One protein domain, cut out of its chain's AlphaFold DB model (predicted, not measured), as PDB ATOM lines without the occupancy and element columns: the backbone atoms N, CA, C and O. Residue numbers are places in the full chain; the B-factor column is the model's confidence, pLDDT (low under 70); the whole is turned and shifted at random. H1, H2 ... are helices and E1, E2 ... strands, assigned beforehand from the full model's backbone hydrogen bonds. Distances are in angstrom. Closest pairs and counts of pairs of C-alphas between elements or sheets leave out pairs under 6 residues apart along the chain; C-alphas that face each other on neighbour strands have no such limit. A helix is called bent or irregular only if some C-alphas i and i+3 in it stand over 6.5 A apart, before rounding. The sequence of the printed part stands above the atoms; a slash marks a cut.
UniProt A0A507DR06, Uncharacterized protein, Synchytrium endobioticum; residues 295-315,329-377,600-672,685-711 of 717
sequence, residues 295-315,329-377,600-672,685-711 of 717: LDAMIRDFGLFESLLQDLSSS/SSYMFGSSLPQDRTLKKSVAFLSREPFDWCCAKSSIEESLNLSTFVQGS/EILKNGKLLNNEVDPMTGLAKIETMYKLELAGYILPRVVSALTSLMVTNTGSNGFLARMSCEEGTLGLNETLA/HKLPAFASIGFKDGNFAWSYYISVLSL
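What this domain is: This is residues 295 to 315, 329 to 377, 600 to 672 and 685 to 711 of the 717 residues of an uncharacterized protein of Synchytrium endobioticum (UniProt A0A507DR06). A twisted sheet of seven strands curls round the long helix H1 on one face, while H3 covers part of the other face, so that helix, sheet and helix make three layers. The long hairpin of E3 and E4 forms one edge of the sheet, and H2 sticks out from the body in the free stretch of residues 361 to 377. The printed part has 170 residues with four named helices and seven named strands, in the order H1 E1 E2 H2 E3 E4 H3 E5 H4 E6 E7. The sheet runs E1 - E7 - E6 - E5 - E2 - E4 - E3, all antiparallel, and the class is mixed, helices and strands. The whole is compact, with a radius of gyration of the C-alphas of 17.4 A and spans of 56 by 42 by 29 A.

Where its parts are: H1, residues 295 to 315, begins with C-alpha 295 at (9.290, 35.687, 4.516) and is 30.1 A long. E1 is residues 331 to 334, and E2 is residues 344 to 351, 20.0 A. H2 is residues 363 to 375, 18.3 A, with C-alpha 375 at (39.502, 12.631, -1.480). E3, residues 600 to 612, is 34.1 A long and bends by 50 degrees at residue 605; E4, residues 619 to 633, is 37.5 A long and bends by 58 degrees at residue 630. H3 is residues 635 to 652, 24.4 A, with a kink of 48 degrees near residue 646; it is irregular, C-alphas 648 and 651 being 9.5 A apart. E5 is residues 654 to 660, 19.3 A. H4, residues 662 to 668, is irregular too, with C-alphas 663 and 666 7.5 A apart. E6 is residues 690 to 696, and E7, residues 699 to 704, ends with C-alpha 704 at (4.211, 16.800, 3.929).

How they stand to each other: H1 is on the sheet; its closest C-alphas to E5 are those of Phe 302 and Leu 655, 6.4 A. H3 is on the opposite face at a height over the sheet of 8.2 A, over E6 and E5, and runs along the strands, at 10 degrees to E5 on the local plane. The closest C-alphas of H3 and E6 are those of Ser 651 and Lys 696, 5.6 A. E4, H3 and E5 form a split strand-helix-strand unit, two strands running the same way with E2 between them, and its crossover is right-handed. E5 and E2 are antiparallel at 166 degrees, with N 345 and O 659 2.7 A apart, within hydrogen-bond range. In the hairpin of E3 and E4, N 607 and O 624 are within that range at 2.7 A; in the hairpin of E6 and E7, N 694 and O 701 are at 2.8 A. H2 is not on the sheet, and H4 is only just not on it, with 4 pairs of C-alphas within 10 A. Every O i to N i+4 pair is within hydrogen-bond range in H1 and H2; H3 has 12 of 14, and H4 0 of 3, with 2 of 4 O i to N i+3 pairs within range.

The domain as a whole: The C-alphas farthest apart are those of Gln 375 and Thr 616, 56.8 A. Three cuts leave out residues 316 to 328, 378 to 599 and 673 to 684, with C-alpha gaps of 15.8 A, 23.6 A and 7.0 A. The link from E2 to H2, 11 residues, is long. The mean pLDDT of the printed part is 77.3, and 45 residues are under 70, among them 610 to 620 and 704 to 711.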
ATOM      1  N   LEU A 295       8.536  35.489   3.275       57.31
ATOM      2  CA  LEU A 295       9.290  35.687   4.516       57.31
ATOM      3  C   LEU A 295       8.367  35.669   5.741       57.31
ATOM      4  O   LEU A 295       8.473  34.777   6.574       57.31
ATOM      5  N   ASP A 296       7.396  36.577   5.786       62.06
ATOM      6  CA  ASP A 296       6.447  36.705   6.898       62.06
ATOM      7  C   ASP A 296       5.572  35.453   7.052       62.06
ATOM      8  O   ASP A 296       5.111  35.139   8.144       62.06
ATOM      9  N   ALA A 297       5.348  34.720   5.954       68.88
ATOM     10  CA  ALA A 297       4.694  33.417   5.989       68.88
ATOM     11  C   ALA A 297       5.536  32.408   6.784       68.88
ATOM     12  O   ALA A 297       5.037  31.855   7.750       68.88
ATOM     13  N   MET A 298       6.822  32.249   6.450       68.44
ATOM     14  CA  MET A 298       7.745  31.371   7.179       68.44
ATOM     15  C   MET A 298       7.948  31.787   8.647       68.44
ATOM     16  O   MET A 298       8.112  30.924   9.504       68.44
ATOM     17  N   ILE A 299       7.927  33.089   8.948       72.94
ATOM     18  CA  ILE A 299       8.030  33.597  10.326       72.94
ATOM     19  C   ILE A 299       6.759  33.256  11.125       72.94
ATOM     20  O   ILE A 299       6.858  32.723  12.227       72.94
ATOM     21  N   ARG A 300       5.562  33.454  10.552       73.25
ATOM     22  CA  ARG A 300       4.304  32.997  11.175       73.25
ATOM     23  C   ARG A 300       4.242  31.475  11.308       73.25
ATOM     24  O   ARG A 300       3.801  30.987  12.343       73.25
ATOM     25  N   ASP A 301       4.712  30.735  10.301       69.75
ATOM     26  CA  ASP A 301       4.822  29.274  10.350       69.75
ATOM     27  C   ASP A 301       5.701  28.839  11.544       69.75
ATOM     28  O   ASP A 301       5.357  27.872  12.216       69.75
ATOM     29  N   PHE A 302       6.783  29.571  11.857       74.12
ATOM     30  CA  PHE A 302       7.650  29.320  13.019       74.12
ATOM     31  C   PHE A 302       6.930  29.559  14.354       74.12
ATOM     32  O   PHE A 302       6.914  28.665  15.197       74.12
ATOM     33  N   GLY A 303       6.285  30.715  14.545       72.06
ATOM     34  CA  GLY A 303       5.552  31.008  15.788       72.06
ATOM     35  C   GLY A 303       4.399  30.026  16.049       72.06
ATOM     36  O   GLY A 303       4.204  29.562  17.173       72.06
ATOM     37  N   LEU A 304       3.678  29.625  14.994       70.75
ATOM     38  CA  LEU A 304       2.651  28.580  15.070       70.75
ATOM     39  C   LEU A 304       3.250  27.203  15.403       70.75
ATOM     40  O   LEU A 304       2.692  26.470  16.218       70.75
ATOM     41  N   PHE A 305       4.390  26.856  14.800       70.56
ATOM     42  CA  PHE A 305       5.111  25.607  15.054       70.56
ATOM     43  C   PHE A 305       5.597  25.500  16.508       70.56
ATOM     44  O   PHE A 305       5.431  24.454  17.138       70.56
ATOM     45  N   GLU A 306       6.139  26.582  17.073       70.25
ATOM     46  CA  GLU A 306       6.533  26.619  18.484       70.25
ATOM     47  C   GLU A 306       5.346  26.434  19.426       70.25
ATOM     48  O   GLU A 306       5.433  25.630  20.355       70.25
ATOM     49  N   SER A 307       4.231  27.122  19.158       74.06
ATOM     50  CA  SER A 307       3.002  26.973  19.942       74.06
ATOM     51  C   SER A 307       2.514  25.522  19.946       74.06
ATOM     52  O   SER A 307       2.140  25.014  20.997       74.06
ATOM     53  N   LEU A 308       2.572  24.817  18.807       68.31
ATOM     54  CA  LEU A 308       2.174  23.407  18.710       68.31
ATOM     55  C   LEU A 308       3.087  22.460  19.511       68.31
ATOM     56  O   LEU A 308       2.594  21.517  20.129       68.31
ATOM     57  N   LEU A 309       4.403  22.698  19.545       69.75
ATOM     58  CA  LEU A 309       5.321  21.906  20.378       69.75
ATOM     59  C   LEU A 309       5.185  22.230  21.876       69.75
ATOM     60  O   LEU A 309       5.344  21.341  22.719       69.75
ATOM     61  N   GLN A 310       4.833  23.469  22.224       72.12
ATOM     62  CA  GLN A 310       4.541  23.865  23.602       72.12
ATOM     63  C   GLN A 310       3.190  23.302  24.090       72.12
ATOM     64  O   GLN A 310       3.088  22.834  25.227       72.12
ATOM     65  N   ASP A 311       2.183  23.234  23.215       68.00
ATOM     66  CA  ASP A 311       0.918  22.530  23.464       68.00
ATOM     67  C   ASP A 311       1.148  21.022  23.663       68.00
ATOM     68  O   ASP A 311       0.588  20.433  24.581       68.00
ATOM     69  N   LEU A 312       2.001  20.372  22.860       62.53
ATOM     70  CA  LEU A 312       2.287  18.936  23.009       62.53
ATOM     71  C   LEU A 312       3.056  18.602  24.293       62.53
ATOM     72  O   LEU A 312       2.682  17.672  25.011       62.53
ATOM     73  N   SER A 313       4.098  19.371  24.613       62.03
ATOM     74  CA  SER A 313       4.895  19.172  25.833       62.03
ATOM     75  C   SER A 313       4.115  19.485  27.118       62.03
ATOM     76  O   SER A 313       4.354  18.848  28.143       62.03
ATOM     77  N   SER A 314       3.131  20.392  27.073       59.84
ATOM     78  CA  SER A 314       2.222  20.656  28.200       59.84
ATOM     79  C   SER A 314       1.019  19.697  28.266       59.84
ATOM     80  O   SER A 314       0.620  19.295  29.362       59.84
ATOM     81  N   SER A 315       0.493  19.243  27.123       51.81
ATOM     82  CA  SER A 315      -0.539  18.194  27.017       51.81
ATOM     83  C   SER A 315      -0.090  16.882  27.667       51.81
ATOM     84  O   SER A 315      -0.859  16.252  28.394       51.81
ATOM     85  N   SER A 329      -3.544  19.597  12.357       52.28
ATOM     86  CA  SER A 329      -3.729  18.413  11.507       52.28
ATOM     87  C   SER A 329      -2.740  18.305  10.336       52.28
ATOM     88  O   SER A 329      -2.708  17.273   9.671       52.28
ATOM     89  N   SER A 330      -1.951  19.350  10.054       60.72
ATOM     90  CA  SER A 330      -0.999  19.377   8.932       60.72
ATOM     91  C   SER A 330       0.405  18.873   9.292       60.72
ATOM     92  O   SER A 330       1.221  18.683   8.384       60.72
ATOM     93  N   TYR A 331       0.708  18.704  10.581       66.06
ATOM     94  CA  TYR A 331       2.042  18.372  11.076       66.06
ATOM     95  C   TYR A 331       2.041  17.000  11.755       66.06
ATOM     96  O   TYR A 331       1.193  16.706  12.593       66.06
ATOM     97  N   MET A 332       3.009  16.168  11.379       73.38
ATOM     98  CA  MET A 332       3.334  14.905  12.040       73.38
ATOM     99  C   MET A 332       4.512  15.121  12.991       73.38
ATOM    100  O   MET A 332       5.317  16.022  12.766       73.38
ATOM    101  N   PHE A 333       4.629  14.291  14.026       74.44
ATOM    102  CA  PHE A 333       5.613  14.433  15.103       74.44
ATOM    103  C   PHE A 333       6.375  13.118  15.310       74.44
ATOM    104  O   PHE A 333       5.807  12.043  15.114       74.44
ATOM    105  N   GLY A 334       7.641  13.188  15.732       72.56
ATOM    106  CA  GLY A 334       8.437  11.999  16.044       72.56
ATOM    107  C   GLY A 334       9.876  12.290  16.479       72.56
ATOM    108  O   GLY A 334      10.347  13.423  16.443       72.56
ATOM    109  N   SER A 335      10.589  11.242  16.892       68.44
ATOM    110  CA  SER A 335      11.970  11.310  17.397       68.44
ATOM    111  C   SER A 335      13.051  11.223  16.309       68.44
ATOM    112  O   SER A 335      14.236  11.375  16.606       68.44
ATOM    113  N   SER A 336      12.674  10.992  15.049       75.31
ATOM    114  CA  SER A 336      13.593  10.833  13.920       75.31
ATOM    115  C   SER A 336      13.071  11.505  12.645       75.31
ATOM    116  O   SER A 336      11.869  11.674  12.448       75.31
ATOM    117  N   LEU A 337      14.003  11.887  11.768       77.12
ATOM    118  CA  LEU A 337      13.720  12.401  10.427       77.12
ATOM    119  C   LEU A 337      13.014  11.313   9.580       77.12
ATOM    120  O   LEU A 337      13.583  10.227   9.438       77.12
ATOM    121  N   PRO A 338      11.835  11.573   8.974       76.94
ATOM    122  CA  PRO A 338      11.204  10.634   8.045       76.94
ATOM    123  C   PRO A 338      12.081  10.362   6.815       76.94
ATOM    124  O   PRO A 338      12.738  11.262   6.286       76.94
ATOM    125  N   GLN A 339      12.051   9.122   6.319       77.88
ATOM    126  CA  GLN A 339      12.758   8.755   5.092       77.88
ATOM    127  C   GLN A 339      12.102   9.408   3.867       77.88
ATOM    128  O   GLN A 339      10.888   9.347   3.684       77.88
ATOM    129  N   ASP A 340      12.926  10.000   3.007       84.38
ATOM    130  CA  ASP A 340      12.519  10.679   1.779       84.38
ATOM    131  C   ASP A 340      13.565  10.372   0.690       84.38
ATOM    132  O   ASP A 340      14.761  10.339   0.977       84.38
ATOM    133  N   ARG A 341      13.121  10.100  -0.541       86.75
ATOM    134  CA  ARG A 341      13.955   9.877  -1.738       86.75
ATOM    135  C   ARG A 341      13.754  10.983  -2.792       86.75
ATOM    136  O   ARG A 341      14.208  10.854  -3.925       86.75
ATOM    137  N   THR A 342      13.079  12.082  -2.446       89.50
ATOM    138  CA  THR A 342      12.900  13.240  -3.336       89.50
ATOM    139  C   THR A 342      14.082  14.202  -3.295       89.50
ATOM    140  O   THR A 342      14.586  14.567  -2.231       89.50
ATOM    141  N   LEU A 343      14.495  14.674  -4.472       91.88
ATOM    142  CA  LEU A 343      15.484  15.743  -4.581       91.88
ATOM    143  C   LEU A 343      14.839  17.071  -4.183       91.88
ATOM    144  O   LEU A 343      13.701  17.353  -4.568       91.88
ATOM    145  N   LYS A 344      15.572  17.920  -3.460       92.19
ATOM    146  CA  LYS A 344      15.147  19.300  -3.192       92.19
ATOM    147  C   LYS A 344      15.903  20.255  -4.125       92.19
ATOM    148  O   LYS A 344      17.097  20.091  -4.339       92.19
ATOM    149  N   LYS A 345      15.202  21.247  -4.677       91.88
ATOM    150  CA  LYS A 345      15.723  22.364  -5.493       91.88
ATOM    151  C   LYS A 345      16.185  23.560  -4.652       91.88
ATOM    152  O   LYS A 345      16.924  24.418  -5.132       91.88
ATOM    153  N   SER A 346      15.676  23.662  -3.425       92.50
ATOM    154  CA  SER A 346      16.033  24.694  -2.452       92.50
ATOM    155  C   SER A 346      15.618  24.263  -1.047       92.50
ATOM    156  O   SER A 346      14.620  23.552  -0.886       92.50
ATOM    157  N   VAL A 347      16.369  24.705  -0.038       92.44
ATOM    158  CA  VAL A 347      16.030  24.569   1.384       92.44
ATOM    159  C   VAL A 347      16.306  25.895   2.082       92.44
ATOM    160  O   VAL A 347      17.375  26.477   1.916       92.44
ATOM    161  N   ALA A 348      15.351  26.356   2.882       91.38
ATOM    162  CA  ALA A 348      15.453  27.569   3.674       91.38
ATOM    163  C   ALA A 348      15.217  27.257   5.159       91.38
ATOM    164  O   ALA A 348      14.119  26.846   5.535       91.38
ATOM    165  N   PHE A 349      16.247  27.458   5.979       91.44
ATOM    166  CA  PHE A 349      16.244  27.301   7.433       91.44
ATOM    167  C   PHE A 349      16.012  28.648   8.128       91.44
ATOM    168  O   PHE A 349      16.527  29.674   7.683       91.44
ATOM    169  N   LEU A 350      15.279  28.624   9.239       90.12
ATOM    170  CA  LEU A 350      14.981  29.741  10.130       90.12
ATOM    171  C   LEU A 350      15.225  29.293  11.582       90.12
ATOM    172  O   LEU A 350      14.714  28.250  11.988       90.12
ATOM    173  N   SER A 351      15.995  30.056  12.360       89.81
ATOM    174  CA  SER A 351      16.274  29.793  13.785       89.81
ATOM    175  C   SER A 351      16.396  31.103  14.575       89.81
ATOM    176  O   SER A 351      16.504  32.177  13.981       89.81
ATOM    177  N   ARG A 352      16.390  31.015  15.912       85.56
ATOM    178  CA  ARG A 352      16.831  32.097  16.812       85.56
ATOM    179  C   ARG A 352      18.355  32.166  16.950       85.56
ATOM    180  O   ARG A 352      18.873  33.232  17.266       85.56
ATOM    181  N   GLU A 353      19.066  31.070  16.679       87.25
ATOM    182  CA  GLU A 353      20.533  31.025  16.718       87.25
ATOM    183  C   GLU A 353      21.164  31.452  15.381       87.25
ATOM    184  O   GLU A 353      20.578  31.214  14.318       87.25
ATOM    185  N   PRO A 354      22.363  32.062  15.398       86.88
ATOM    186  CA  PRO A 354      23.049  32.489  14.190       86.88
ATOM    187  C   PRO A 354      23.657  31.326  13.398       86.88
ATOM    188  O   PRO A 354      24.283  30.412  13.935       86.88
ATOM    189  N   PHE A 355      23.580  31.422  12.071       88.06
ATOM    190  CA  PHE A 355      24.270  30.519  11.146       88.06
ATOM    191  C   PHE A 355      25.693  31.014  10.827       88.06
ATOM    192  O   PHE A 355      26.101  31.059   9.665       88.06
ATOM    193  N   ASP A 356      26.458  31.398  11.855       84.75
ATOM    194  CA  ASP A 356      27.818  31.948  11.704       84.75
ATOM    195  C   ASP A 356      28.819  30.900  11.172       84.75
ATOM    196  O   ASP A 356      29.796  31.233  10.501       84.75
ATOM    197  N   TRP A 357      28.531  29.613  11.387       85.94
ATOM    198  CA  TRP A 357      29.237  28.471  10.790       85.94
ATOM    199  C   TRP A 357      28.940  28.280   9.289       85.94
ATOM    200  O   TRP A 357      29.670  27.558   8.617       85.94
ATOM    201  N   CYS A 358      27.936  28.979   8.745       84.00
ATOM    202  CA  CYS A 358      27.587  29.017   7.318       84.00
ATOM    203  C   CYS A 358      28.046  30.324   6.632       84.00
ATOM    204  O   CYS A 358      27.456  30.750   5.633       84.00
ATOM    205  N   CYS A 359      29.028  31.025   7.204       75.19
ATOM    206  CA  CYS A 359      29.545  32.294   6.682       75.19
ATOM    207  C   CYS A 359      30.375  32.147   5.393       75.19
ATOM    208  O   CYS A 359      30.815  31.061   5.015       75.19
ATOM    209  N   ALA A 360      30.613  33.284   4.730       71.81
ATOM    210  CA  ALA A 360      31.482  33.370   3.559       71.81
ATOM    211  C   ALA A 360      32.908  32.868   3.866       71.81
ATOM    212  O   ALA A 360      33.444  33.081   4.956       71.81
ATOM    213  N   LYS A 361      33.514  32.196   2.885       75.38
ATOM    214  CA  LYS A 361      34.775  31.458   3.030       75.38
ATOM    215  C   LYS A 361      35.966  32.292   2.580       75.38
ATOM    216  O   LYS A 361      35.856  33.079   1.640       75.38
ATOM    217  N   SER A 362      37.137  32.036   3.157       85.75
ATOM    218  CA  SER A 362      38.389  32.356   2.465       85.75
ATOM    219  C   SER A 362      38.623  31.349   1.333       85.75
ATOM    220  O   SER A 362      38.399  30.152   1.516       85.75
ATOM    221  N   SER A 363      39.144  31.793   0.184       88.19
ATOM    222  CA  SER A 363      39.475  30.907  -0.948       88.19
ATOM    223  C   SER A 363      40.467  29.793  -0.573       88.19
ATOM    224  O   SER A 363      40.492  28.739  -1.205       88.19
ATOM    225  N   ILE A 364      41.265  29.999   0.483       88.44
ATOM    226  CA  ILE A 364      42.149  28.970   1.047       88.44
ATOM    227  C   ILE A 364      41.317  27.858   1.702       88.44
ATOM    228  O   ILE A 364      41.516  26.688   1.383       88.44
ATOM    229  N   GLU A 365      40.357  28.212   2.563       87.38
ATOM    230  CA  GLU A 365      39.447  27.252   3.208       87.38
ATOM    231  C   GLU A 365      38.637  26.478   2.167       87.38
ATOM    232  O   GLU A 365      38.557  25.255   2.234       87.38
ATOM    233  N   GLU A 366      38.101  27.180   1.167       87.62
ATOM    234  CA  GLU A 366      37.350  26.570   0.073       87.62
ATOM    235  C   GLU A 366      38.194  25.533  -0.684       87.62
ATOM    236  O   GLU A 366      37.732  24.415  -0.905       87.62
ATOM    237  N   SER A 367      39.456  25.846  -1.004       88.94
ATOM    238  CA  SER A 367      40.361  24.909  -1.688       88.94
ATOM    239  C   SER A 367      40.693  23.660  -0.854       88.94
ATOM    240  O   SER A 367      40.802  22.557  -1.398       88.94
ATOM    241  N   LEU A 368      40.803  23.803   0.471       89.06
ATOM    242  CA  LEU A 368      41.076  22.703   1.402       89.06
ATOM    243  C   LEU A 368      39.837  21.823   1.619       89.06
ATOM    244  O   LEU A 368      39.939  20.591   1.615       89.06
ATOM    245  N   ASN A 369      38.662  22.438   1.754       88.69
ATOM    246  CA  ASN A 369      37.393  21.736   1.928       88.69
ATOM    247  C   ASN A 369      36.982  21.015   0.634       88.69
ATOM    248  O   ASN A 369      36.552  19.865   0.691       88.69
ATOM    249  N   LEU A 370      37.242  21.614  -0.533       90.06
ATOM    250  CA  LEU A 370      37.142  20.960  -1.839       90.06
ATOM    251  C   LEU A 370      38.083  19.747  -1.953       90.06
ATOM    252  O   LEU A 370      37.646  18.657  -2.317       90.06
ATOM    253  N   SER A 371      39.368  19.908  -1.619       89.94
ATOM    254  CA  SER A 371      40.360  18.825  -1.710       89.94
ATOM    255  C   SER A 371      39.997  17.627  -0.820       89.94
ATOM    256  O   SER A 371      40.006  16.483  -1.276       89.94
ATOM    257  N   THR A 372      39.591  17.883   0.429       90.19
ATOM    258  CA  THR A 372      39.155  16.834   1.371       90.19
ATOM    259  C   THR A 372      37.838  16.171   0.959       90.19
ATOM    260  O   THR A 372      37.707  14.956   1.111       90.19
ATOM    261  N   PHE A 373      36.891  16.917   0.374       90.31
ATOM    262  CA  PHE A 373      35.661  16.355  -0.196       90.31
ATOM    263  C   PHE A 373      35.963  15.386  -1.350       90.31
ATOM    264  O   PHE A 373      35.489  14.249  -1.346       90.31
ATOM    265  N   VAL A 374      36.802  15.798  -2.311       90.38
ATOM    266  CA  VAL A 374      37.183  14.975  -3.477       90.38
ATOM    267  C   VAL A 374      37.925  13.701  -3.055       90.38
ATOM    268  O   VAL A 374      37.691  12.637  -3.625       90.38
ATOM    269  N   GLN A 375      38.787  13.786  -2.039       87.69
ATOM    270  CA  GLN A 375      39.502  12.631  -1.480       87.69
ATOM    271  C   GLN A 375      38.611  11.703  -0.634       87.69
ATOM    272  O   GLN A 375      38.988  10.559  -0.383       87.69
ATOM    273  N   GLY A 376      37.457  12.180  -0.152       78.44
ATOM    274  CA  GLY A 376      36.608  11.458   0.802       78.44
ATOM    275  C   GLY A 376      37.239  11.257   2.188       78.44
ATOM    276  O   GLY A 376      36.716  10.481   2.986       78.44
ATOM    277  N   SER A 377      38.349  11.940   2.483       66.56
ATOM    278  CA  SER A 377      39.182  11.801   3.686       66.56
ATOM    279  C   SER A 377      38.661  12.643   4.862       66.56
ATOM    280  O   SER A 377      39.399  13.373   5.522       66.56
ATOM    281  N   GLU A 600      24.208  26.956  -4.078       91.75
ATOM    282  CA  GLU A 600      24.270  28.412  -3.950       91.75
ATOM    283  C   GLU A 600      23.648  28.856  -2.620       91.75
ATOM    284  O   GLU A 600      22.499  28.519  -2.323       91.75
ATOM    285  N   ILE A 601      24.386  29.636  -1.823       91.88
ATOM    286  CA  ILE A 601      23.855  30.290  -0.618       91.88
ATOM    287  C   ILE A 601      23.190  31.601  -1.055       91.88
ATOM    288  O   ILE A 601      23.853  32.627  -1.198       91.88
ATOM    289  N   LEU A 602      21.875  31.572  -1.277       89.00
ATOM    290  CA  LEU A 602      21.093  32.739  -1.704       89.00
ATOM    291  C   LEU A 602      20.938  33.783  -0.591       89.00
ATOM    292  O   LEU A 602      20.818  34.978  -0.864       89.00
ATOM    293  N   LYS A 603      20.915  33.338   0.669       85.88
ATOM    294  CA  LYS A 603      20.883  34.212   1.845       85.88
ATOM    295  C   LYS A 603      21.502  33.510   3.045       85.88
ATOM    296  O   LYS A 603      21.127  32.388   3.354       85.88
ATOM    297  N   ASN A 604      22.379  34.202   3.762       89.12
ATOM    298  CA  ASN A 604      22.660  33.953   5.173       89.12
ATOM    299  C   ASN A 604      22.610  35.316   5.874       89.12
ATOM    300  O   ASN A 604      23.270  36.251   5.422       89.12
ATOM    301  N   GLY A 605      21.785  35.478   6.908       85.75
ATOM    302  CA  GLY A 605      21.738  36.740   7.643       85.75
ATOM    303  C   GLY A 605      20.577  36.899   8.617       85.75
ATOM    304  O   GLY A 605      19.657  36.079   8.682       85.75
ATOM    305  N   LYS A 606      20.643  38.001   9.368       85.88
ATOM    306  CA  LYS A 606      19.685  38.361  10.418       85.88
ATOM    307  C   LYS A 606      18.377  38.896   9.826       85.88
ATOM    308  O   LYS A 606      18.358  39.496   8.750       85.88
ATOM    309  N   LEU A 607      17.295  38.693  10.561       83.50
ATOM    310  CA  LEU A 607      15.948  39.198  10.335       83.50
ATOM    311  C   LEU A 607      15.451  39.802  11.651       83.50
ATOM    312  O   LEU A 607      15.714  39.248  12.716       83.50
ATOM    313  N   LEU A 608      14.699  40.896  11.573       77.94
ATOM    314  CA  LEU A 608      13.966  41.433  12.716       77.94
ATOM    315  C   LEU A 608      12.499  41.029  12.559       77.94
ATOM    316  O   LEU A 608      11.837  41.439  11.606       77.94
ATOM    317  N   ASN A 609      12.027  40.175  13.461       71.12
ATOM    318  CA  ASN A 609      10.633  39.785  13.584       71.12
ATOM    319  C   ASN A 609       9.942  40.771  14.534       71.12
ATOM    320  O   ASN A 609      10.273  40.828  15.716       71.12
ATOM    321  N   ASN A 610       9.000  41.556  14.015       65.62
ATOM    322  CA  ASN A 610       8.237  42.519  14.804       65.62
ATOM    323  C   ASN A 610       6.938  41.863  15.289       65.62
ATOM    324  O   ASN A 610       5.862  42.125  14.747       65.62
ATOM    325  N   GLU A 611       7.040  40.997  16.294       63.22
ATOM    326  CA  GLU A 611       5.864  40.444  16.964       63.22
ATOM    327  C   GLU A 611       5.241  41.492  17.888       63.22
ATOM    328  O   GLU A 611       5.937  42.201  18.613       63.22
ATOM    329  N   VAL A 612       3.913  41.588  17.887       59.69
ATOM    330  CA  VAL A 612       3.184  42.319  18.927       59.69
ATOM    331  C   VAL A 612       2.856  41.314  20.019       59.69
ATOM    332  O   VAL A 612       2.143  40.346  19.760       59.69
ATOM    333  N   ASP A 613       3.382  41.525  21.223       56.72
ATOM    334  CA  ASP A 613       3.084  40.669  22.370       56.72
ATOM    335  C   ASP A 613       1.578  40.764  22.699       56.72
ATOM    336  O   ASP A 613       1.107  41.849  23.059       56.72
ATOM    337  N   PRO A 614       0.807  39.662  22.604       54.66
ATOM    338  CA  PRO A 614      -0.636  39.686  22.832       54.66
ATOM    339  C   PRO A 614      -1.024  40.020  24.281       54.66
ATOM    340  O   PRO A 614      -2.183  40.352  24.522       54.66
ATOM    341  N   MET A 615      -0.090  39.950  25.240       56.78
ATOM    342  CA  MET A 615      -0.339  40.270  26.650       56.78
ATOM    343  C   MET A 615      -0.073  41.738  27.009       56.78
ATOM    344  O   MET A 615      -0.678  42.240  27.955       56.78
ATOM    345  N   THR A 616       0.812  42.435  26.285       61.56
ATOM    346  CA  THR A 616       1.192  43.833  26.592       61.56
ATOM    347  C   THR A 616       0.893  44.833  25.475       61.56
ATOM    348  O   THR A 616       0.917  46.038  25.722       61.56
ATOM    349  N   GLY A 617       0.616  44.374  24.251       59.75
ATOM    350  CA  GLY A 617       0.421  45.228  23.075       59.75
ATOM    351  C   GLY A 617       1.700  45.914  22.574       59.75
ATOM    352  O   GLY A 617       1.636  46.736  21.662       59.75
ATOM    353  N   LEU A 618       2.860  45.593  23.156       56.53
ATOM    354  CA  LEU A 618       4.154  46.156  22.778       56.53
ATOM    355  C   LEU A 618       4.782  45.369  21.622       56.53
ATOM    356  O   LEU A 618       4.654  44.148  21.532       56.53
ATOM    357  N   ALA A 619       5.509  46.072  20.752       58.44
ATOM    358  CA  ALA A 619       6.292  45.451  19.687       58.44
ATOM    359  C   ALA A 619       7.561  44.799  20.268       58.44
ATOM    360  O   ALA A 619       8.567  45.467  20.519       58.44
ATOM    361  N   LYS A 620       7.515  43.482  20.465       66.94
ATOM    362  CA  LYS A 620       8.665  42.639  20.789       66.94
ATOM    363  C   LYS A 620       9.453  42.385  19.501       66.94
ATOM    364  O   LYS A 620       9.112  41.511  18.706       66.94
ATOM    365  N   ILE A 621      10.530  43.143  19.307       71.44
ATOM    366  CA  ILE A 621      11.475  42.905  18.211       71.44
ATOM    367  C   ILE A 621      12.334  41.686  18.565       71.44
ATOM    368  O   ILE A 621      13.240  41.772  19.394       71.44
ATOM    369  N   GLU A 622      12.060  40.548  17.936       78.50
ATOM    370  CA  GLU A 622      12.852  39.330  18.076       78.50
ATOM    371  C   GLU A 622      13.821  39.175  16.897       78.50
ATOM    372  O   GLU A 622      13.453  39.355  15.736       78.50
ATOM    373  N   THR A 623      15.085  38.845  17.175       82.44
ATOM    374  CA  THR A 623      16.063  38.577  16.109       82.44
ATOM    375  C   THR A 623      15.988  37.115  15.698       82.44
ATOM    376  O   THR A 623      16.237  36.228  16.510       82.44
ATOM    377  N   MET A 624      15.697  36.880  14.422       85.88
ATOM    378  CA  MET A 624      15.741  35.564  13.788       85.88
ATOM    379  C   MET A 624      16.879  35.525  12.761       85.88
ATOM    380  O   MET A 624      17.328  36.559  12.269       85.88
ATOM    381  N   TYR A 625      17.321  34.335  12.376       89.56
ATOM    382  CA  TYR A 625      18.359  34.124  11.368       89.56
ATOM    383  C   TYR A 625      17.832  33.213  10.272       89.56
ATOM    384  O   TYR A 625      17.187  32.209  10.567       89.56
ATOM    385  N   LYS A 626      18.106  33.552   9.005       90.31
ATOM    386  CA  LYS A 626      17.703  32.741   7.848       90.31
ATOM    387  C   LYS A 626      18.904  32.341   6.998       90.31
ATOM    388  O   LYS A 626      19.652  33.211   6.550       90.31
ATOM    389  N   LEU A 627      19.003  31.045   6.712       92.62
ATOM    390  CA  LEU A 627      19.887  30.456   5.707       92.62
ATOM    391  C   LEU A 627      19.035  29.912   4.555       92.62
ATOM    392  O   LEU A 627      18.072  29.192   4.795       92.62
ATOM    393  N   GLU A 628      19.364  30.233   3.310       92.62
ATOM    394  CA  GLU A 628      18.627  29.813   2.116       92.62
ATOM    395  C   GLU A 628      19.597  29.281   1.061       92.62
ATOM    396  O   GLU A 628      20.490  29.997   0.613       92.62
ATOM    397  N   LEU A 629      19.417  28.012   0.699       94.44
ATOM    398  CA  LEU A 629      20.250  27.250  -0.229       94.44
ATOM    399  C   LEU A 629      19.467  26.930  -1.507       94.44
ATOM    400  O   LEU A 629      18.259  26.674  -1.442       94.44
ATOM    401  N   ALA A 630      20.148  26.875  -2.651       93.81
ATOM    402  CA  ALA A 630      19.576  26.484  -3.940       93.81
ATOM    403  C   ALA A 630      20.503  25.558  -4.749       93.81
ATOM    404  O   ALA A 630      21.722  25.570  -4.588       93.81
ATOM    405  N   GLY A 631      19.903  24.745  -5.622       91.88
ATOM    406  CA  GLY A 631      20.577  23.702  -6.403       91.88
ATOM    407  C   GLY A 631      19.996  22.314  -6.118       91.88
ATOM    408  O   GLY A 631      19.001  22.194  -5.408       91.88
ATOM    409  N   TYR A 632      20.591  21.259  -6.680       93.31
ATOM    410  CA  TYR A 632      20.128  19.886  -6.448       93.31
ATOM    411  C   TYR A 632      20.660  19.328  -5.124       93.31
ATOM    412  O   TYR A 632      21.824  18.955  -5.013       93.31
ATOM    413  N   ILE A 633      19.782  19.237  -4.130       93.69
ATOM    414  CA  ILE A 633      20.079  18.738  -2.787       93.69
ATOM    415  C   ILE A 633      19.552  17.302  -2.692       93.69
ATOM    416  O   ILE A 633      18.340  17.068  -2.720       93.69
ATOM    417  N   LEU A 634      20.469  16.333  -2.614       92.38
ATOM    418  CA  LEU A 634      20.143  14.905  -2.500       92.38
ATOM    419  C   LEU A 634      19.645  14.586  -1.074       92.38
ATOM    420  O   LEU A 634      20.087  15.244  -0.128       92.38
ATOM    421  N   PRO A 635      18.781  13.575  -0.854       89.94
ATOM    422  CA  PRO A 635      18.133  13.380   0.447       89.94
ATOM    423  C   PRO A 635      19.127  13.117   1.578       89.94
ATOM    424  O   PRO A 635      18.973  13.643   2.675       89.94
ATOM    425  N   ARG A 636      20.218  12.396   1.289       89.00
ATOM    426  CA  ARG A 636      21.324  12.176   2.231       89.00
ATOM    427  C   ARG A 636      21.975  13.484   2.713       89.00
ATOM    428  O   ARG A 636      22.382  13.566   3.869       89.00
ATOM    429  N   VAL A 637      22.038  14.500   1.847       91.50
ATOM    430  CA  VAL A 637      22.513  15.855   2.179       91.50
ATOM    431  C   VAL A 637      21.473  16.594   3.014       91.50
ATOM    432  O   VAL A 637      21.838  17.231   3.995       91.50
ATOM    433  N   VAL A 638      20.179  16.457   2.692       91.00
ATOM    434  CA  VAL A 638      19.094  16.992   3.533       91.00
ATOM    435  C   VAL A 638      19.210  16.442   4.957       91.00
ATOM    436  O   VAL A 638      19.220  17.225   5.899       91.00
ATOM    437  N   SER A 639      19.393  15.127   5.119       89.06
ATOM    438  CA  SER A 639      19.589  14.503   6.432       89.06
ATOM    439  C   SER A 639      20.810  15.054   7.170       89.06
ATOM    440  O   SER A 639      20.697  15.402   8.343       89.06
ATOM    441  N   ALA A 640      21.958  15.181   6.496       90.31
ATOM    442  CA  ALA A 640      23.179  15.721   7.097       90.31
ATOM    443  C   ALA A 640      23.019  17.192   7.533       90.31
ATOM    444  O   ALA A 640      23.380  17.541   8.656       90.31
ATOM    445  N   LEU A 641      22.409  18.036   6.692       92.00
ATOM    446  CA  LEU A 641      22.091  19.427   7.026       92.00
ATOM    447  C   LEU A 641      21.113  19.514   8.208       92.00
ATOM    448  O   LEU A 641      21.327  20.316   9.114       92.00
ATOM    449  N   THR A 642      20.076  18.670   8.254       90.25
ATOM    450  CA  THR A 642      19.159  18.583   9.400       90.25
ATOM    451  C   THR A 642      19.904  18.204  10.686       90.25
ATOM    452  O   THR A 642      19.710  18.861  11.706       90.25
ATOM    453  N   SER A 643      20.796  17.208  10.655       89.25
ATOM    454  CA  SER A 643      21.603  16.803  11.819       89.25
ATOM    455  C   SER A 643      22.592  17.881  12.285       89.25
ATOM    456  O   SER A 643      22.788  18.041  13.490       89.25
ATOM    457  N   LEU A 644      23.167  18.659  11.362       90.31
ATOM    458  CA  LEU A 644      23.987  19.826  11.701       90.31
ATOM    459  C   LEU A 644      23.169  20.908  12.403       90.31
ATOM    460  O   LEU A 644      23.592  21.423  13.433       90.31
ATOM    461  N   MET A 645      21.981  21.218  11.879       90.12
ATOM    462  CA  MET A 645      21.090  22.207  12.484       90.12
ATOM    463  C   MET A 645      20.684  21.786  13.901       90.12
ATOM    464  O   MET A 645      20.870  22.570  14.822       90.12
ATOM    465  N   VAL A 646      20.268  20.529  14.110       88.50
ATOM    466  CA  VAL A 646      19.989  19.968  15.452       88.50
ATOM    467  C   VAL A 646      21.162  20.179  16.414       88.50
ATOM    468  O   VAL A 646      20.967  20.653  17.532       88.50
ATOM    469  N   THR A 647      22.377  19.847  15.972       87.06
ATOM    470  CA  THR A 647      23.593  19.942  16.796       87.06
ATOM    471  C   THR A 647      23.942  21.391  17.151       87.06
ATOM    472  O   THR A 647      24.353  21.657  18.277       87.06
ATOM    473  N   ASN A 648      23.747  22.330  16.219       85.69
ATOM    474  CA  ASN A 648      24.205  23.715  16.357       85.69
ATOM    475  C   ASN A 648      23.144  24.692  16.902       85.69
ATOM    476  O   ASN A 648      23.524  25.727  17.437       85.69
ATOM    477  N   THR A 649      21.838  24.406  16.790       80.62
ATOM    478  CA  THR A 649      20.765  25.273  17.335       80.62
ATOM    479  C   THR A 649      20.257  24.839  18.715       80.62
ATOM    480  O   THR A 649      19.473  25.558  19.336       80.62
ATOM    481  N   GLY A 650      20.649  23.651  19.192       72.81
ATOM    482  CA  GLY A 650      20.296  23.142  20.521       72.81
ATOM    483  C   GLY A 650      18.786  23.136  20.808       72.81
ATOM    484  O   GLY A 650      17.974  22.814  19.939       72.81
ATOM    485  N   SER A 651      18.405  23.512  22.034       69.88
ATOM    486  CA  SER A 651      17.004  23.619  22.478       69.88
ATOM    487  C   SER A 651      16.211  24.720  21.769       69.88
ATOM    488  O   SER A 651      14.996  24.613  21.646       69.88
ATOM    489  N   ASN A 652      16.881  25.766  21.272       75.31
ATOM    490  CA  ASN A 652      16.221  26.897  20.611       75.31
ATOM    491  C   ASN A 652      15.663  26.524  19.228       75.31
ATOM    492  O   ASN A 652      14.733  27.173  18.748       75.31
ATOM    493  N   GLY A 653      16.171  25.436  18.640       84.12
ATOM    494  CA  GLY A 653      15.550  24.757  17.509       84.12
ATOM    495  C   GLY A 653      15.620  25.504  16.175       84.12
ATOM    496  O   GLY A 653      16.272  26.540  16.024       84.12
ATOM    497  N   PHE A 654      14.940  24.951  15.174       89.00
ATOM    498  CA  PHE A 654      14.829  25.542  13.840       89.00
ATOM    499  C   PHE A 654      13.560  25.081  13.115       89.00
ATOM    500  O   PHE A 654      12.986  24.042  13.436       89.00
ATOM    501  N   LEU A 655      13.184  25.823  12.072       88.44
ATOM    502  CA  LEU A 655      12.243  25.410  11.032       88.44
ATOM    503  C   LEU A 655      12.956  25.434   9.679       88.44
ATOM    504  O   LEU A 655      13.589  26.422   9.320       88.44
ATOM    505  N   ALA A 656      12.824  24.370   8.901       88.88
ATOM    506  CA  ALA A 656      13.280  24.263   7.525       88.88
ATOM    507  C   ALA A 656      12.074  24.119   6.591       88.88
ATOM    508  O   ALA A 656      11.194  23.288   6.818       88.88
ATOM    509  N   ARG A 657      12.049  24.888   5.502       88.56
ATOM    510  CA  ARG A 657      11.079  24.763   4.407       88.56
ATOM    511  C   ARG A 657      11.820  24.397   3.132       88.56
ATOM    512  O   ARG A 657      12.873  24.964   2.850       88.56
ATOM    513  N   MET A 658      11.286  23.454   2.368       87.62
ATOM    514  CA  MET A 658      11.971  22.864   1.220       87.62
ATOM    515  C   MET A 658      11.136  23.001  -0.048       87.62
ATOM    516  O   MET A 658       9.909  23.034   0.005       87.62
ATOM    517  N   SER A 659      11.815  23.071  -1.190       88.12
ATOM    518  CA  SER A 659      11.204  23.005  -2.516       88.12
ATOM    519  C   SER A 659      11.613  21.692  -3.177       88.12
ATOM    520  O   SER A 659      12.805  21.487  -3.388       88.12
ATOM    521  N   CYS A 660      10.680  20.786  -3.473       87.50
ATOM    522  CA  CYS A 660      10.991  19.513  -4.141       87.50
ATOM    523  C   CYS A 660      11.174  19.660  -5.659       87.50
ATOM    524  O   CYS A 660      10.647  20.575  -6.286       87.50
ATOM    525  N   GLU A 661      11.885  18.707  -6.260       88.06
ATOM    526  CA  GLU A 661      11.857  18.461  -7.699       88.06
ATOM    527  C   GLU A 661      10.594  17.663  -8.059       88.06
ATOM    528  O   GLU A 661      10.451  16.509  -7.643       88.06
ATOM    529  N   GLU A 662       9.682  18.254  -8.836       82.19
ATOM    530  CA  GLU A 662       8.358  17.679  -9.139       82.19
ATOM    531  C   GLU A 662       8.455  16.305  -9.813       82.19
ATOM    532  O   GLU A 662       7.695  15.388  -9.493       82.19
ATOM    533  N   GLY A 663       9.457  16.127 -10.682       81.69
ATOM    534  CA  GLY A 663       9.753  14.849 -11.329       81.69
ATOM    535  C   GLY A 663      10.083  13.718 -10.346       81.69
ATOM    536  O   GLY A 663       9.871  12.555 -10.676       81.69
ATOM    537  N   THR A 664      10.546  14.029  -9.130       87.12
ATOM    538  CA  THR A 664      10.956  13.031  -8.124       87.12
ATOM    539  C   THR A 664       9.865  12.648  -7.125       87.12
ATOM    540  O   THR A 664      10.047  11.681  -6.396       87.12
ATOM    541  N   LEU A 665       8.716  13.334  -7.098       82.31
ATOM    542  CA  LEU A 665       7.701  13.164  -6.040       82.31
ATOM    543  C   LEU A 665       7.170  11.724  -5.882       82.31
ATOM    544  O   LEU A 665       6.788  11.334  -4.781       82.31
ATOM    545  N   GLY A 666       7.175  10.924  -6.954       77.50
ATOM    546  CA  GLY A 666       6.779   9.509  -6.913       77.50
ATOM    547  C   GLY A 666       7.791   8.564  -6.247       77.50
ATOM    548  O   GLY A 666       7.412   7.474  -5.830       77.50
ATOM    549  N   LEU A 667       9.062   8.958  -6.078       84.81
ATOM    550  CA  LEU A 667      10.127   8.064  -5.587       84.81
ATOM    551  C   LEU A 667       9.921   7.578  -4.134       84.81
ATOM    552  O   LEU A 667      10.553   6.608  -3.716       84.81
ATOM    553  N   ASN A 668       8.999   8.197  -3.387       81.00
ATOM    554  CA  ASN A 668       8.620   7.778  -2.034       81.00
ATOM    555  C   ASN A 668       7.470   6.749  -2.011       81.00
ATOM    556  O   ASN A 668       7.188   6.172  -0.963       81.00
ATOM    557  N   GLU A 669       6.804   6.467  -3.140       71.56
ATOM    558  CA  GLU A 669       5.615   5.592  -3.197       71.56
ATOM    559  C   GLU A 669       5.887   4.124  -2.811       71.56
ATOM    560  O   GLU A 669       4.936   3.363  -2.596       71.56
ATOM    561  N   THR A 670       7.162   3.739  -2.708       65.38
ATOM    562  CA  THR A 670       7.665   2.437  -2.241       65.38
ATOM    563  C   THR A 670       8.106   2.417  -0.775       65.38
ATOM    564  O   THR A 670       8.376   1.338  -0.264       65.38
ATOM    565  N   LEU A 671       8.233   3.564  -0.092       61.53
ATOM    566  CA  LEU A 671       8.846   3.658   1.250       61.53
ATOM    567  C   LEU A 671       7.941   3.171   2.401       61.53
ATOM    568  O   LEU A 671       8.272   3.340   3.570       61.53
ATOM    569  N   ALA A 672       6.799   2.558   2.093       49.44
ATOM    570  CA  ALA A 672       5.877   2.018   3.084       49.44
ATOM    571  C   ALA A 672       6.079   0.512   3.301       49.44
ATOM    572  O   ALA A 672       5.331  -0.270   2.722       49.44
ATOM    573  N   HIS A 685      -0.297   4.512   5.669       42.91
ATOM    574  CA  HIS A 685       0.482   5.734   5.487       42.91
ATOM    575  C   HIS A 685       1.708   5.509   4.581       42.91
ATOM    576  O   HIS A 685       2.804   5.202   5.045       42.91
ATOM    577  N   LYS A 686       1.549   5.737   3.268       51.41
ATOM    578  CA  LYS A 686       2.697   6.005   2.378       51.41
ATOM    579  C   LYS A 686       3.212   7.418   2.642       51.41
ATOM    580  O   LYS A 686       2.447   8.363   2.467       51.41
ATOM    581  N   LEU A 687       4.477   7.557   3.043       55.59
ATOM    582  CA  LEU A 687       5.085   8.852   3.372       55.59
ATOM    583  C   LEU A 687       5.253   9.707   2.096       55.59
ATOM    584  O   LEU A 687       5.975   9.292   1.187       55.59
ATOM    585  N   PRO A 688       4.609  10.884   1.977       62.88
ATOM    586  CA  PRO A 688       4.861  11.797   0.862       62.88
ATOM    587  C   PRO A 688       6.257  12.439   0.945       62.88
ATOM    588  O   PRO A 688       6.997  12.260   1.910       62.88
ATOM    589  N   ALA A 689       6.609  13.257  -0.047       64.88
ATOM    590  CA  ALA A 689       7.748  14.168   0.062       64.88
ATOM    591  C   ALA A 689       7.503  15.201   1.177       64.88
ATOM    592  O   ALA A 689       6.419  15.801   1.222       64.88
ATOM    593  N   PHE A 690       8.477  15.444   2.061       74.38
ATOM    594  CA  PHE A 690       8.315  16.477   3.093       74.38
ATOM    595  C   PHE A 690       8.571  17.895   2.554       74.38
ATOM    596  O   PHE A 690       9.459  18.117   1.720       74.38
ATOM    597  N   ALA A 691       7.738  18.834   3.015       75.56
ATOM    598  CA  ALA A 691       7.665  20.234   2.583       75.56
ATOM    599  C   ALA A 691       8.231  21.197   3.636       75.56
ATOM    600  O   ALA A 691       8.926  22.157   3.295       75.56
ATOM    601  N   SER A 692       7.976  20.924   4.916       81.62
ATOM    602  CA  SER A 692       8.678  21.555   6.031       81.62
ATOM    603  C   SER A 692       9.026  20.536   7.108       81.62
ATOM    604  O   SER A 692       8.349  19.523   7.268       81.62
ATOM    605  N   ILE A 693      10.088  20.816   7.850       85.62
ATOM    606  CA  ILE A 693      10.475  20.107   9.067       85.62
ATOM    607  C   ILE A 693      11.033  21.125  10.045       85.62
ATOM    608  O   ILE A 693      11.862  21.943   9.666       85.62
ATOM    609  N   GLY A 694      10.602  21.078  11.294       82.31
ATOM    610  CA  GLY A 694      11.273  21.762  12.382       82.31
ATOM    611  C   GLY A 694      11.699  20.786  13.469       82.31
ATOM    612  O   GLY A 694      11.305  19.617  13.485       82.31
ATOM    613  N   PHE A 695      12.515  21.292  14.378       84.69
ATOM    614  CA  PHE A 695      13.029  20.565  15.526       84.69
ATOM    615  C   PHE A 695      13.101  21.506  16.723       84.69
ATOM    616  O   PHE A 695      13.569  22.638  16.577       84.69
ATOM    617  N   LYS A 696      12.676  21.030  17.894       80.31
ATOM    618  CA  LYS A 696      12.842  21.720  19.177       80.31
ATOM    619  C   LYS A 696      12.774  20.709  20.321       80.31
ATOM    620  O   LYS A 696      12.067  19.709  20.209       80.31
ATOM    621  N   ASP A 697      13.506  20.956  21.406       77.75
ATOM    622  CA  ASP A 697      13.426  20.174  22.654       77.75
ATOM    623  C   ASP A 697      13.497  18.641  22.450       77.75
ATOM    624  O   ASP A 697      12.755  17.868  23.054       77.75
ATOM    625  N   GLY A 698      14.373  18.192  21.540       74.50
ATOM    626  CA  GLY A 698      14.585  16.773  21.214       74.50
ATOM    627  C   GLY A 698      13.559  16.144  20.262       74.50
ATOM    628  O   GLY A 698      13.742  14.996  19.863       74.50
ATOM    629  N   ASN A 699      12.513  16.871  19.867       79.00
ATOM    630  CA  ASN A 699      11.423  16.373  19.029       79.00
ATOM    631  C   ASN A 699      11.471  16.994  17.627       79.00
ATOM    632  O   ASN A 699      11.651  18.205  17.476       79.00
ATOM    633  N   PHE A 700      11.251  16.175  16.597       82.00
ATOM    634  CA  PHE A 700      10.981  16.652  15.243       82.00
ATOM    635  C   PHE A 700       9.478  16.777  15.010       82.00
ATOM    636  O   PHE A 700       8.679  15.980  15.511       82.00
ATOM    637  N   ALA A 701       9.110  17.725  14.155       79.62
ATOM    638  CA  ALA A 701       7.792  17.760  13.548       79.62
ATOM    639  C   ALA A 701       7.880  18.219  12.093       79.62
ATOM    640  O   ALA A 701       8.676  19.093  11.756       79.62
ATOM    641  N   TRP A 702       7.084  17.625  11.211       79.25
ATOM    642  CA  TRP A 702       7.185  17.837   9.769       79.25
ATOM    643  C   TRP A 702       5.818  17.910   9.098       79.25
ATOM    644  O   TRP A 702       4.884  17.202   9.471       79.25
ATOM    645  N   SER A 703       5.714  18.755   8.072       76.75
ATOM    646  CA  SER A 703       4.583  18.749   7.149       76.75
ATOM    647  C   SER A 703       4.994  18.109   5.829       76.75
ATOM    648  O   SER A 703       6.094  18.315   5.300       76.75
ATOM    649  N   TYR A 704       4.082  17.323   5.277       69.94
ATOM    650  CA  TYR A 704       4.211  16.800   3.929       69.94
ATOM    651  C   TYR A 704       3.748  17.821   2.894       69.94
ATOM    652  O   TYR A 704       3.027  18.766   3.211       69.94
ATOM    653  N   TYR A 705       4.107  17.594   1.631       57.47
ATOM    654  CA  TYR A 705       3.458  18.270   0.512       57.47
ATOM    655  C   TYR A 705       1.971  17.891   0.440       57.47
ATOM    656  O   TYR A 705       1.563  16.992  -0.299       57.47
ATOM    657  N   ILE A 706       1.143  18.628   1.185       48.09
ATOM    658  CA  ILE A 706      -0.289  18.722   0.922       48.09
ATOM    659  C   ILE A 706      -0.429  19.200  -0.523       48.09
ATOM    660  O   ILE A 706       0.034  20.281  -0.888       48.09
ATOM    661  N   SER A 707      -1.036  18.370  -1.372       36.06
ATOM    662  CA  SER A 707      -1.257  18.723  -2.773       36.06
ATOM    663  C   SER A 707      -2.150  19.966  -2.826       36.06
ATOM    664  O   SER A 707      -3.312  19.891  -2.431       36.06
ATOM    665  N   VAL A 708      -1.613  21.088  -3.322       30.45
ATOM    666  CA  VAL A 708      -2.183  22.455  -3.210       30.45
ATOM    667  C   VAL A 708      -3.631  22.582  -3.727       30.45
ATOM    668  O   VAL A 708      -4.371  23.474  -3.317       30.45
ATOM    669  N   LEU A 709      -4.085  21.610  -4.521       31.73
ATOM    670  CA  LEU A 709      -5.483  21.374  -4.899       31.73
ATOM    671  C   LEU A 709      -6.474  21.181  -3.722       31.73
ATOM    672  O   LEU A 709      -7.660  21.030  -3.985       31.73
ATOM    673  N   SER A 710      -6.053  21.177  -2.449       30.59
ATOM    674  CA  SER A 710      -6.967  21.143  -1.288       30.59
ATOM    675  C   SER A 710      -7.200  22.489  -0.584       30.59
ATOM    676  O   SER A 710      -7.958  22.516   0.381       30.59
ATOM    677  N   LEU A 711      -6.578  23.592  -1.023       28.95
ATOM    678  CA  LEU A 711      -6.789  24.930  -0.430       28.95
ATOM    679  C   LEU A 711      -7.539  25.917  -1.342       28.95
ATOM    680  O   LEU A 711      -8.086  26.895  -0.846       28.95
TER     681      LEU A 711